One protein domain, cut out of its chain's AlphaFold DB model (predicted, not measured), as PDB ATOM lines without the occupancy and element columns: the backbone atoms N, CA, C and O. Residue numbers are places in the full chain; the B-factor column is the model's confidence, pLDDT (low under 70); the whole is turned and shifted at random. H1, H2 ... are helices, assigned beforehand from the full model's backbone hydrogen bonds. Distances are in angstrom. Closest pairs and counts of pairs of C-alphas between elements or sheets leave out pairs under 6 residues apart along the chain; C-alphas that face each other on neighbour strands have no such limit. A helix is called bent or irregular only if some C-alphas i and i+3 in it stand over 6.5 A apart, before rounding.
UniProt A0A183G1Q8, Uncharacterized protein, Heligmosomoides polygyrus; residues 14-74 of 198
ATOM      1  N   ILE A  14     144.804 106.374 162.040       81.75
ATOM      2  CA  ILE A  14     143.849 107.492 162.017       81.75
ATOM      3  C   ILE A  14     144.486 108.740 162.627       81.75
ATOM      4  O   ILE A  14     144.473 109.802 162.004       81.75
ATOM      5  N   ARG A  15     145.083 108.626 163.818       80.94
ATOM      6  CA  ARG A  15     145.723 109.759 164.502       80.94
ATOM      7  C   ARG A  15     146.878 110.334 163.683       80.94
ATOM      8  O   ARG A  15     147.039 111.552 163.616       80.94
ATOM      9  N   TRP A  16     147.663 109.475 163.042       77.31
ATOM     10  CA  TRP A  16     148.767 109.884 162.180       77.31
ATOM     11  C   TRP A  16     148.277 110.593 160.909       77.31
ATOM     12  O   TRP A  16     148.783 111.670 160.582       77.31
ATOM     13  N   LYS A  17     147.255 110.051 160.230       79.38
ATOM     14  CA  LYS A  17     146.642 110.697 159.056       79.38
ATOM     15  C   LYS A  17     145.994 112.031 159.422       79.38
ATOM     16  O   LYS A  17     146.181 113.011 158.708       79.38
ATOM     17  N   ALA A  18     145.297 112.093 160.554       79.38
ATOM     18  CA  ALA A  18     144.700 113.328 161.050       79.38
ATOM     19  C   ALA A  18     145.768 114.407 161.287       79.38
ATOM     20  O   ALA A  18     145.627 115.528 160.805       79.38
ATOM     21  N   ASN A  19     146.887 114.063 161.931       80.69
ATOM     22  CA  ASN A  19     147.977 115.014 162.163       80.69
ATOM     23  C   ASN A  19     148.587 115.554 160.849       80.69
ATOM     24  O   ASN A  19     148.955 116.730 160.757       80.69
ATOM     25  N   LYS A  20     148.630 114.717 159.803       78.62
ATOM     26  CA  LYS A  20     149.045 115.108 158.446       78.62
ATOM     27  C   LYS A  20     148.118 116.088 157.749       78.62
ATOM     28  O   LYS A  20     148.594 116.906 156.967       78.62
ATOM     29  N   LEU A  21     146.824 115.999 158.025       77.81
ATOM     30  CA  LEU A  21     145.810 116.854 157.414       77.81
ATOM     31  C   LEU A  21     145.620 118.174 158.169       77.81
ATOM     32  O   LEU A  21     145.177 119.148 157.574       77.81
ATOM     33  N   VAL A  22     145.963 118.212 159.459       81.50
ATOM     34  CA  VAL A  22     145.759 119.391 160.314       81.50
ATOM     35  C   VAL A  22     146.996 120.289 160.377       81.50
ATOM     36  O   VAL A  22     146.869 121.503 160.513       81.50
ATOM     37  N   SER A  23     148.207 119.730 160.285       83.19
ATOM     38  CA  SER A  23     149.424 120.534 160.449       83.19
ATOM     39  C   SER A  23     149.745 121.373 159.197       83.19
ATOM     40  O   SER A  23     149.918 120.811 158.110       83.19
ATOM     41  N   PRO A  24     149.922 122.708 159.328       83.62
ATOM     42  CA  PRO A  24     150.151 123.599 158.185       83.62
ATOM     43  C   PRO A  24     151.337 123.174 157.312       83.62
ATOM     44  O   PRO A  24     151.246 123.128 156.091       83.62
ATOM     45  N   VAL A  25     152.443 122.768 157.937       82.50
ATOM     46  CA  VAL A  25     153.657 122.341 157.222       82.50
ATOM     47  C   VAL A  25     153.414 121.083 156.380       82.50
ATOM     48  O   VAL A  25     153.999 120.925 155.309       82.50
ATOM     49  N   GLN A  26     152.566 120.164 156.847       81.88
ATOM     50  CA  GLN A  26     152.325 118.896 156.154       81.88
ATOM     51  C   GLN A  26     151.304 119.049 155.022       81.88
ATOM     52  O   GLN A  26     151.444 118.345 154.014       81.88
ATOM     53  N   LEU A  27     150.383 120.014 155.151       83.94
ATOM     54  CA  LEU A  27     149.513 120.501 154.075       83.94
ATOM     55  C   LEU A  27     150.346 121.020 152.899       83.94
ATOM     56  O   LEU A  27     150.226 120.486 151.799       83.94
ATOM     57  N   PHE A  28     151.274 121.956 153.138       85.25
ATOM     58  CA  PHE A  28     152.140 122.482 152.072       85.25
ATOM     59  C   PHE A  28     153.050 121.426 151.454       85.25
ATOM     60  O   PHE A  28     153.381 121.529 150.284       85.25
ATOM     61  N   LYS A  29     153.437 120.391 152.208       84.00
ATOM     62  CA  LYS A  29     154.230 119.271 151.680       84.00
ATOM     63  C   LYS A  29     153.390 118.218 150.946       84.00
ATOM     64  O   LYS A  29     153.982 117.266 150.434       84.00
ATOM     65  N   PHE A  30     152.057 118.330 150.928       84.00
ATOM     66  CA  PHE A  30     151.132 117.303 150.425       84.00
ATOM     67  C   PHE A  30     151.440 115.917 151.013       84.00
ATOM     68  O   PHE A  30     151.452 114.893 150.331       84.00
ATOM     69  N   SER A  31     151.762 115.872 152.309       76.00
ATOM     70  CA  SER A  31     152.269 114.651 152.958       76.00
ATOM     71  C   SER A  31     151.209 113.573 153.173       76.00
ATOM     72  O   SER A  31     151.568 112.436 153.480       76.00
ATOM     73  N   ALA A  32     149.932 113.937 153.054       77.38
ATOM     74  CA  ALA A  32     148.791 113.032 153.150       77.38
ATOM     75  C   ALA A  32     148.444 112.342 151.818       77.38
ATOM     76  O   ALA A  32     147.647 111.410 151.827       77.38
ATOM     77  N   VAL A  33     149.017 112.794 150.695       83.00
ATOM     78  CA  VAL A  33     148.758 112.237 149.364       83.00
ATOM     79  C   VAL A  33     149.900 111.303 148.973       83.00
ATOM     80  O   VAL A  33     151.065 111.711 148.929       83.00
ATOM     81  N   ASP A  34     149.554 110.056 148.666       83.38
ATOM     82  CA  ASP A  34     150.487 109.057 148.150       83.38
ATOM     83  C   ASP A  34     150.669 109.270 146.638       83.38
ATOM     84  O   ASP A  34     149.893 108.785 145.818       83.38
ATOM     85  N   ALA A  35     151.680 110.061 146.265       84.50
ATOM     86  CA  ALA A  35     152.013 110.386 144.879       84.50
ATOM     87  C   ALA A  35     153.531 110.291 144.618       84.50
ATOM     88  O   ALA A  35     154.323 110.545 145.532       84.50
ATOM     89  N   PRO A  36     153.961 109.979 143.374       89.00
ATOM     90  CA  PRO A  36     155.374 109.991 142.988       89.00
ATOM     91  C   PRO A  36     156.045 111.347 143.274       89.00
ATOM     92  O   PRO A  36     155.388 112.382 143.122       89.00
ATOM     93  N   PRO A  37     157.350 111.384 143.611       84.75
ATOM     94  CA  PRO A  37     158.036 112.608 144.038       84.75
ATOM     95  C   PRO A  37     157.956 113.743 143.005       84.75
ATOM     96  O   PRO A  37     157.720 114.886 143.382       84.75
ATOM     97  N   ALA A  38     158.034 113.425 141.707       84.62
ATOM     98  CA  ALA A  38     157.907 114.410 140.629       84.62
ATOM     99  C   ALA A  38     156.522 115.092 140.590       84.62
ATOM    100  O   ALA A  38     156.427 116.310 140.477       84.62
ATOM    101  N   LYS A  39     155.433 114.325 140.750       88.12
ATOM    102  CA  LYS A  39     154.064 114.877 140.801       88.12
ATOM    103  C   LYS A  39     153.799 115.609 142.114       88.12
ATOM    104  O   LYS A  39     153.040 116.573 142.147       88.12
ATOM    105  N   LYS A  40     154.443 115.169 143.196       87.19
ATOM    106  CA  LYS A  40     154.334 115.807 144.506       87.19
ATOM    107  C   LYS A  40     154.920 117.217 144.495       87.19
ATOM    108  O   LYS A  40     154.301 118.106 145.062       87.19
ATOM    109  N   GLN A  41     156.043 117.438 143.810       86.88
ATOM    110  CA  GLN A  41     156.610 118.780 143.647       86.88
ATOM    111  C   GLN A  41     155.650 119.716 142.894       86.88
ATOM    112  O   GLN A  41     155.370 120.811 143.373       86.88
ATOM    113  N   GLN A  42     155.039 119.248 141.800       89.06
ATOM    114  CA  GLN A  42     154.019 120.023 141.076       89.06
ATOM    115  C   GLN A  42     152.803 120.364 141.954       89.06
ATOM    116  O   GLN A  42     152.307 121.487 141.926       89.06
ATOM    117  N   MET A  43     152.326 119.419 142.774       89.00
ATOM    118  CA  MET A  43     151.237 119.678 143.724       89.00
ATOM    119  C   MET A  43     151.615 120.752 144.751       89.00
ATOM    120  O   MET A  43     150.798 121.621 145.043       89.00
ATOM    121  N   GLN A  44     152.848 120.714 145.270       89.12
ATOM    122  CA  GLN A  44     153.363 121.710 146.215       89.12
ATOM    123  C   GLN A  44     153.390 123.110 145.597       89.12
ATOM    124  O   GLN A  44     152.914 124.052 146.228       89.12
ATOM    125  N   GLU A  45     153.872 123.239 144.360       90.06
ATOM    126  CA  GLU A  45     153.877 124.511 143.627       90.06
ATOM    127  C   GLU A  45     152.456 125.061 143.446       90.06
ATOM    128  O   GLU A  45     152.188 126.208 143.813       90.06
ATOM    129  N   ILE A  46     151.514 124.229 142.986       91.12
ATOM    130  CA  ILE A  46     150.099 124.615 142.854       91.12
ATOM    131  C   ILE A  46     149.511 125.022 144.214       91.12
ATOM    132  O   ILE A  46     148.794 126.019 144.306       91.12
ATOM    133  N   GLY A  47     149.829 124.286 145.282       90.94
ATOM    134  CA  GLY A  47     149.357 124.584 146.635       90.94
ATOM    135  C   GLY A  47     149.885 125.910 147.183       90.94
ATOM    136  O   GLY A  47     149.129 126.650 147.814       90.94
ATOM    137  N   ILE A  48     151.149 126.246 146.912       92.94
ATOM    138  CA  ILE A  48     151.743 127.536 147.294       92.94
ATOM    139  C   ILE A  48     151.073 128.678 146.528       92.94
ATOM    140  O   ILE A  48     150.681 129.666 147.150       92.94
ATOM    141  N   ILE A  49     150.878 128.533 145.213       93.62
ATOM    142  CA  ILE A  49     150.172 129.532 144.394       93.62
ATOM    143  C   ILE A  49     148.758 129.755 144.937       93.62
ATOM    144  O   ILE A  49     148.354 130.896 145.156       93.62
ATOM    145  N   TYR A  50     148.028 128.670 145.210       91.44
ATOM    146  CA  TYR A  50     146.678 128.728 145.766       91.44
ATOM    147  C   TYR A  50     146.641 129.448 147.118       91.44
ATOM    148  O   TYR A  50     145.786 130.307 147.335       91.44
ATOM    149  N   PHE A  51     147.587 129.145 148.011       93.19
ATOM    150  CA  PHE A  51     147.679 129.803 149.310       93.19
ATOM    151  C   PHE A  51     147.991 131.295 149.188       93.19
ATOM    152  O   PHE A  51     147.296 132.096 149.803       93.19
ATOM    153  N   ILE A  52     148.998 131.679 148.396       94.94
ATOM    154  CA  ILE A  52     149.369 133.090 148.205       94.94
ATOM    155  C   ILE A  52     148.189 133.862 147.612       94.94
ATOM    156  O   ILE A  52     147.839 134.928 148.117       94.94
ATOM    157  N   TYR A  53     147.547 133.302 146.584       93.81
ATOM    158  CA  TYR A  53     146.367 133.898 145.968       93.81
ATOM    159  C   TYR A  53     145.251 134.111 146.993       93.81
ATOM    160  O   TYR A  53     144.792 135.239 147.154       93.81
ATOM    161  N   LEU A  54     144.846 133.065 147.724       90.81
ATOM    162  CA  LEU A  54     143.775 133.178 148.714       90.81
ATOM    163  C   LEU A  54     144.136 134.094 149.879       90.81
ATOM    164  O   LEU A  54     143.262 134.800 150.368       90.81
ATOM    165  N   PHE A  55     145.388 134.091 150.330       92.50
ATOM    166  CA  PHE A  55     145.841 134.945 151.423       92.50
ATOM    167  C   PHE A  55     145.714 136.425 151.049       92.50
ATOM    168  O   PHE A  55     145.102 137.201 151.785       92.50
ATOM    169  N   LEU A  56     146.233 136.803 149.877       94.00
ATOM    170  CA  LEU A  56     146.150 138.175 149.380       94.00
ATOM    171  C   LEU A  56     144.706 138.561 149.044       94.00
ATOM    172  O   LEU A  56     144.241 139.625 149.454       94.00
ATOM    173  N   TYR A  57     143.984 137.685 148.340       89.69
ATOM    174  CA  TYR A  57     142.594 137.912 147.955       89.69
ATOM    175  C   TYR A  57     141.688 138.089 149.173       89.69
ATOM    176  O   TYR A  57     140.974 139.084 149.249       89.69
ATOM    177  N   ALA A  58     141.761 137.190 150.160       86.25
ATOM    178  CA  ALA A  58     140.938 137.278 151.361       86.25
ATOM    179  C   ALA A  58     141.239 138.559 152.153       86.25
ATOM    180  O   ALA A  58     140.312 139.220 152.613       86.25
ATOM    181  N   GLY A  59     142.512 138.954 152.282       86.12
ATOM    182  CA  GLY A  59     142.884 140.206 152.954       86.12
ATOM    183  C   GLY A  59     142.289 141.448 152.277       86.12
ATOM    184  O   GLY A  59     141.755 142.333 152.953       86.12
ATOM    185  N   LEU A  60     142.319 141.495 150.943       88.06
ATOM    186  CA  LEU A  60     141.701 142.575 150.170       88.06
ATOM    187  C   LEU A  60     140.172 142.539 150.267       88.06
ATOM    188  O   LEU A  60     139.553 143.562 150.547       88.06
ATOM    189  N   GLU A  61     139.558 141.367 150.114       84.12
ATOM    190  CA  GLU A  61     138.108 141.190 150.222       84.12
ATOM    191  C   GLU A  61     137.588 141.666 151.588       84.12
ATOM    192  O   GLU A  61     136.620 142.423 151.655       84.12
ATOM    193  N   PHE A  62     138.282 141.330 152.681       79.06
ATOM    194  CA  PHE A  62     137.901 141.768 154.029       79.06
ATOM    195  C   PHE A  62     138.069 143.270 154.273       79.06
ATOM    196  O   PHE A  62     137.434 143.803 155.183       79.06
ATOM    197  N   THR A  63     138.908 143.956 153.496       84.25
ATOM    198  CA  THR A  63     139.127 145.402 153.644       84.25
ATOM    199  C   THR A  63     138.219 146.251 152.751       84.25
ATOM    200  O   THR A  63     138.046 147.442 153.020       84.25
ATOM    201  N   LEU A  64     137.547 145.647 151.762       81.12
ATOM    202  CA  LEU A  64     136.581 146.331 150.892       81.12
ATOM    203  C   LEU A  64     135.436 147.032 151.649       81.12
ATOM    204  O   LEU A  64     135.141 148.183 151.307       81.12
ATOM    205  N   PRO A  65     134.796 146.438 152.677       76.00
ATOM    206  CA  PRO A  65     133.754 147.132 153.436       76.00
ATOM    207  C   PRO A  65     134.263 148.405 154.123       76.00
ATOM    208  O   PRO A  65     133.607 149.441 154.067       76.00
ATOM    209  N   PHE A  66     135.470 148.370 154.699       77.69
ATOM    210  CA  PHE A  66     136.073 149.551 155.325       77.69
ATOM    211  C   PHE A  66     136.372 150.638 154.294       77.69
ATOM    212  O   PHE A  66     136.012 151.796 154.498       77.69
ATOM    213  N   LEU A  67     136.978 150.265 153.164       81.69
ATOM    214  CA  LEU A  67     137.293 151.203 152.089       81.69
ATOM    215  C   LEU A  67     136.027 151.873 151.539       81.69
ATOM    216  O   LEU A  67     136.002 153.088 151.341       81.69
ATOM    217  N   THR A  68     134.976 151.092 151.297       78.19
ATOM    218  CA  THR A  68     133.707 151.600 150.757       78.19
ATOM    219  C   THR A  68     132.966 152.485 151.753       78.19
ATOM    220  O   THR A  68     132.434 153.520 151.350       78.19
ATOM    221  N   HIS A  69     132.993 152.149 153.044       74.12
ATOM    222  CA  HIS A  69     132.478 153.016 154.101       74.12
ATOM    223  C   HIS A  69     133.232 154.355 154.146       74.12
ATOM    224  O   HIS A  69     132.607 155.409 154.092       74.12
ATOM    225  N   MET A  70     134.571 154.328 154.162       78.56
ATOM    226  CA  MET A  70     135.398 155.543 154.227       78.56
ATOM    227  C   MET A  70     135.261 156.439 152.989       78.56
ATOM    228  O   MET A  70     135.300 157.659 153.108       78.56
ATOM    229  N   ARG A  71     135.139 155.853 151.792       79.19
ATOM    230  CA  ARG A  71     135.102 156.608 150.526       79.19
ATOM    231  C   ARG A  71     133.718 157.127 150.159       79.19
ATOM    232  O   ARG A  71     133.630 158.171 149.520       79.19
ATOM    233  N   PHE A  72     132.666 156.382 150.489       75.44
ATOM    234  CA  PHE A  72     131.334 156.614 149.926       75.44
ATOM    235  C   PHE A  72     130.220 156.710 150.973       75.44
ATOM    236  O   PHE A  72     129.075 156.915 150.576       75.44
ATOM    237  N   GLY A  73     130.514 156.531 152.270       66.56
ATOM    238  CA  GLY A  73     129.495 156.569 153.329       66.56
ATOM    239  C   GLY A  73     128.348 155.594 153.052       66.56
ATOM    240  O   GLY A  73     127.182 155.961 153.101       66.56
ATOM    241  N   PHE A  74     128.673 154.381 152.590       61.88
ATOM    242  CA  PHE A  74     127.689 153.469 152.004       61.88
ATOM    243  C   PHE A  74     126.661 152.959 153.039       61.88
ATOM    244  O   PHE A  74     126.835 151.890 153.616       61.88
TER     245      PHE A  74
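AT A GLANCE: This is residues 14 to 74 of the 198 residues of an uncharacterized protein of Heligmosomoides polygyrus (UniProt A0A183G1Q8). One long bent helix, H3, makes the longest axis, and beside the first part of it the chain forms a small hook of two short helices, H1 and H2, with H2 between H1 and H3. The second part of H3 sticks out from this hook as a long arm, with residues 52 to 64 and 67 to 73 standing free. The printed part has 61 residues, with three named helices in the order H1, H2, H3 and no named strand; its class is all helix. It is extended, with a radius of gyration of the C-alphas of 17.6 A, and its outline is flat, spanning 53 by 27 by 12 A.

IN THESE COORDINATES: Look first at residues 37 to 72, which are H3, assigned as one helix by its hydrogen bonds but bent: C-alphas 62 and 65 are 6.8 A apart. Find C-alpha 37 at (158.036, 112.608, 144.038); from there the arm H3a runs through residue 62, 36.8 A from first to last C-alpha. Residues 63 and 64 belong to neither arm. The arm H3b covers residues 65 to 72, 10.4 A long, and ends with C-alpha 72 at (131.334, 156.614, 149.926). Now go back to C-alpha 14 at (143.849, 107.492, 162.017), where H1 begins; it holds residues 14 to 22 and is 12.2 A long. H2 is residues 24 to 28.

HOW THE PARTS SIT: Start at the bend, where the lines of H3a and H3b stand at a steep tilt of 42 degrees. H2 and H3a only just touch, with 3 pairs of C-alphas within 8 A; H3a does so with residues 44 to 48 alone, and the closest C-alphas are those of Phe 28 and Gln 44, 6.0 A apart. Farther out, H1 and H2 only just touch, with 3 pairs of C-alphas within 8 A and only at the corner by their link; their closest C-alphas, those of Lys 20 and Gln 26, are 5.5 A apart. H1 is apart from H3a and from H3b, and H2 is apart from H3b. Along the backbone, every O i to N i+4 pair is within hydrogen-bond range in H1, H2 and H3b, and 21 of 22 are in H3a.

THE WHOLE: The two C-alphas farthest apart are those of Pro 36 and Gly 73, at 54.3 A. The printed part has no cut. You will find a tight link of one residue from H1 to H2 and a short link of 8 residues from H2 to H3; no link is long. In the B-factor column the mean pLDDT of the printed part is 83.9, and residues 73 to 74 are under 70.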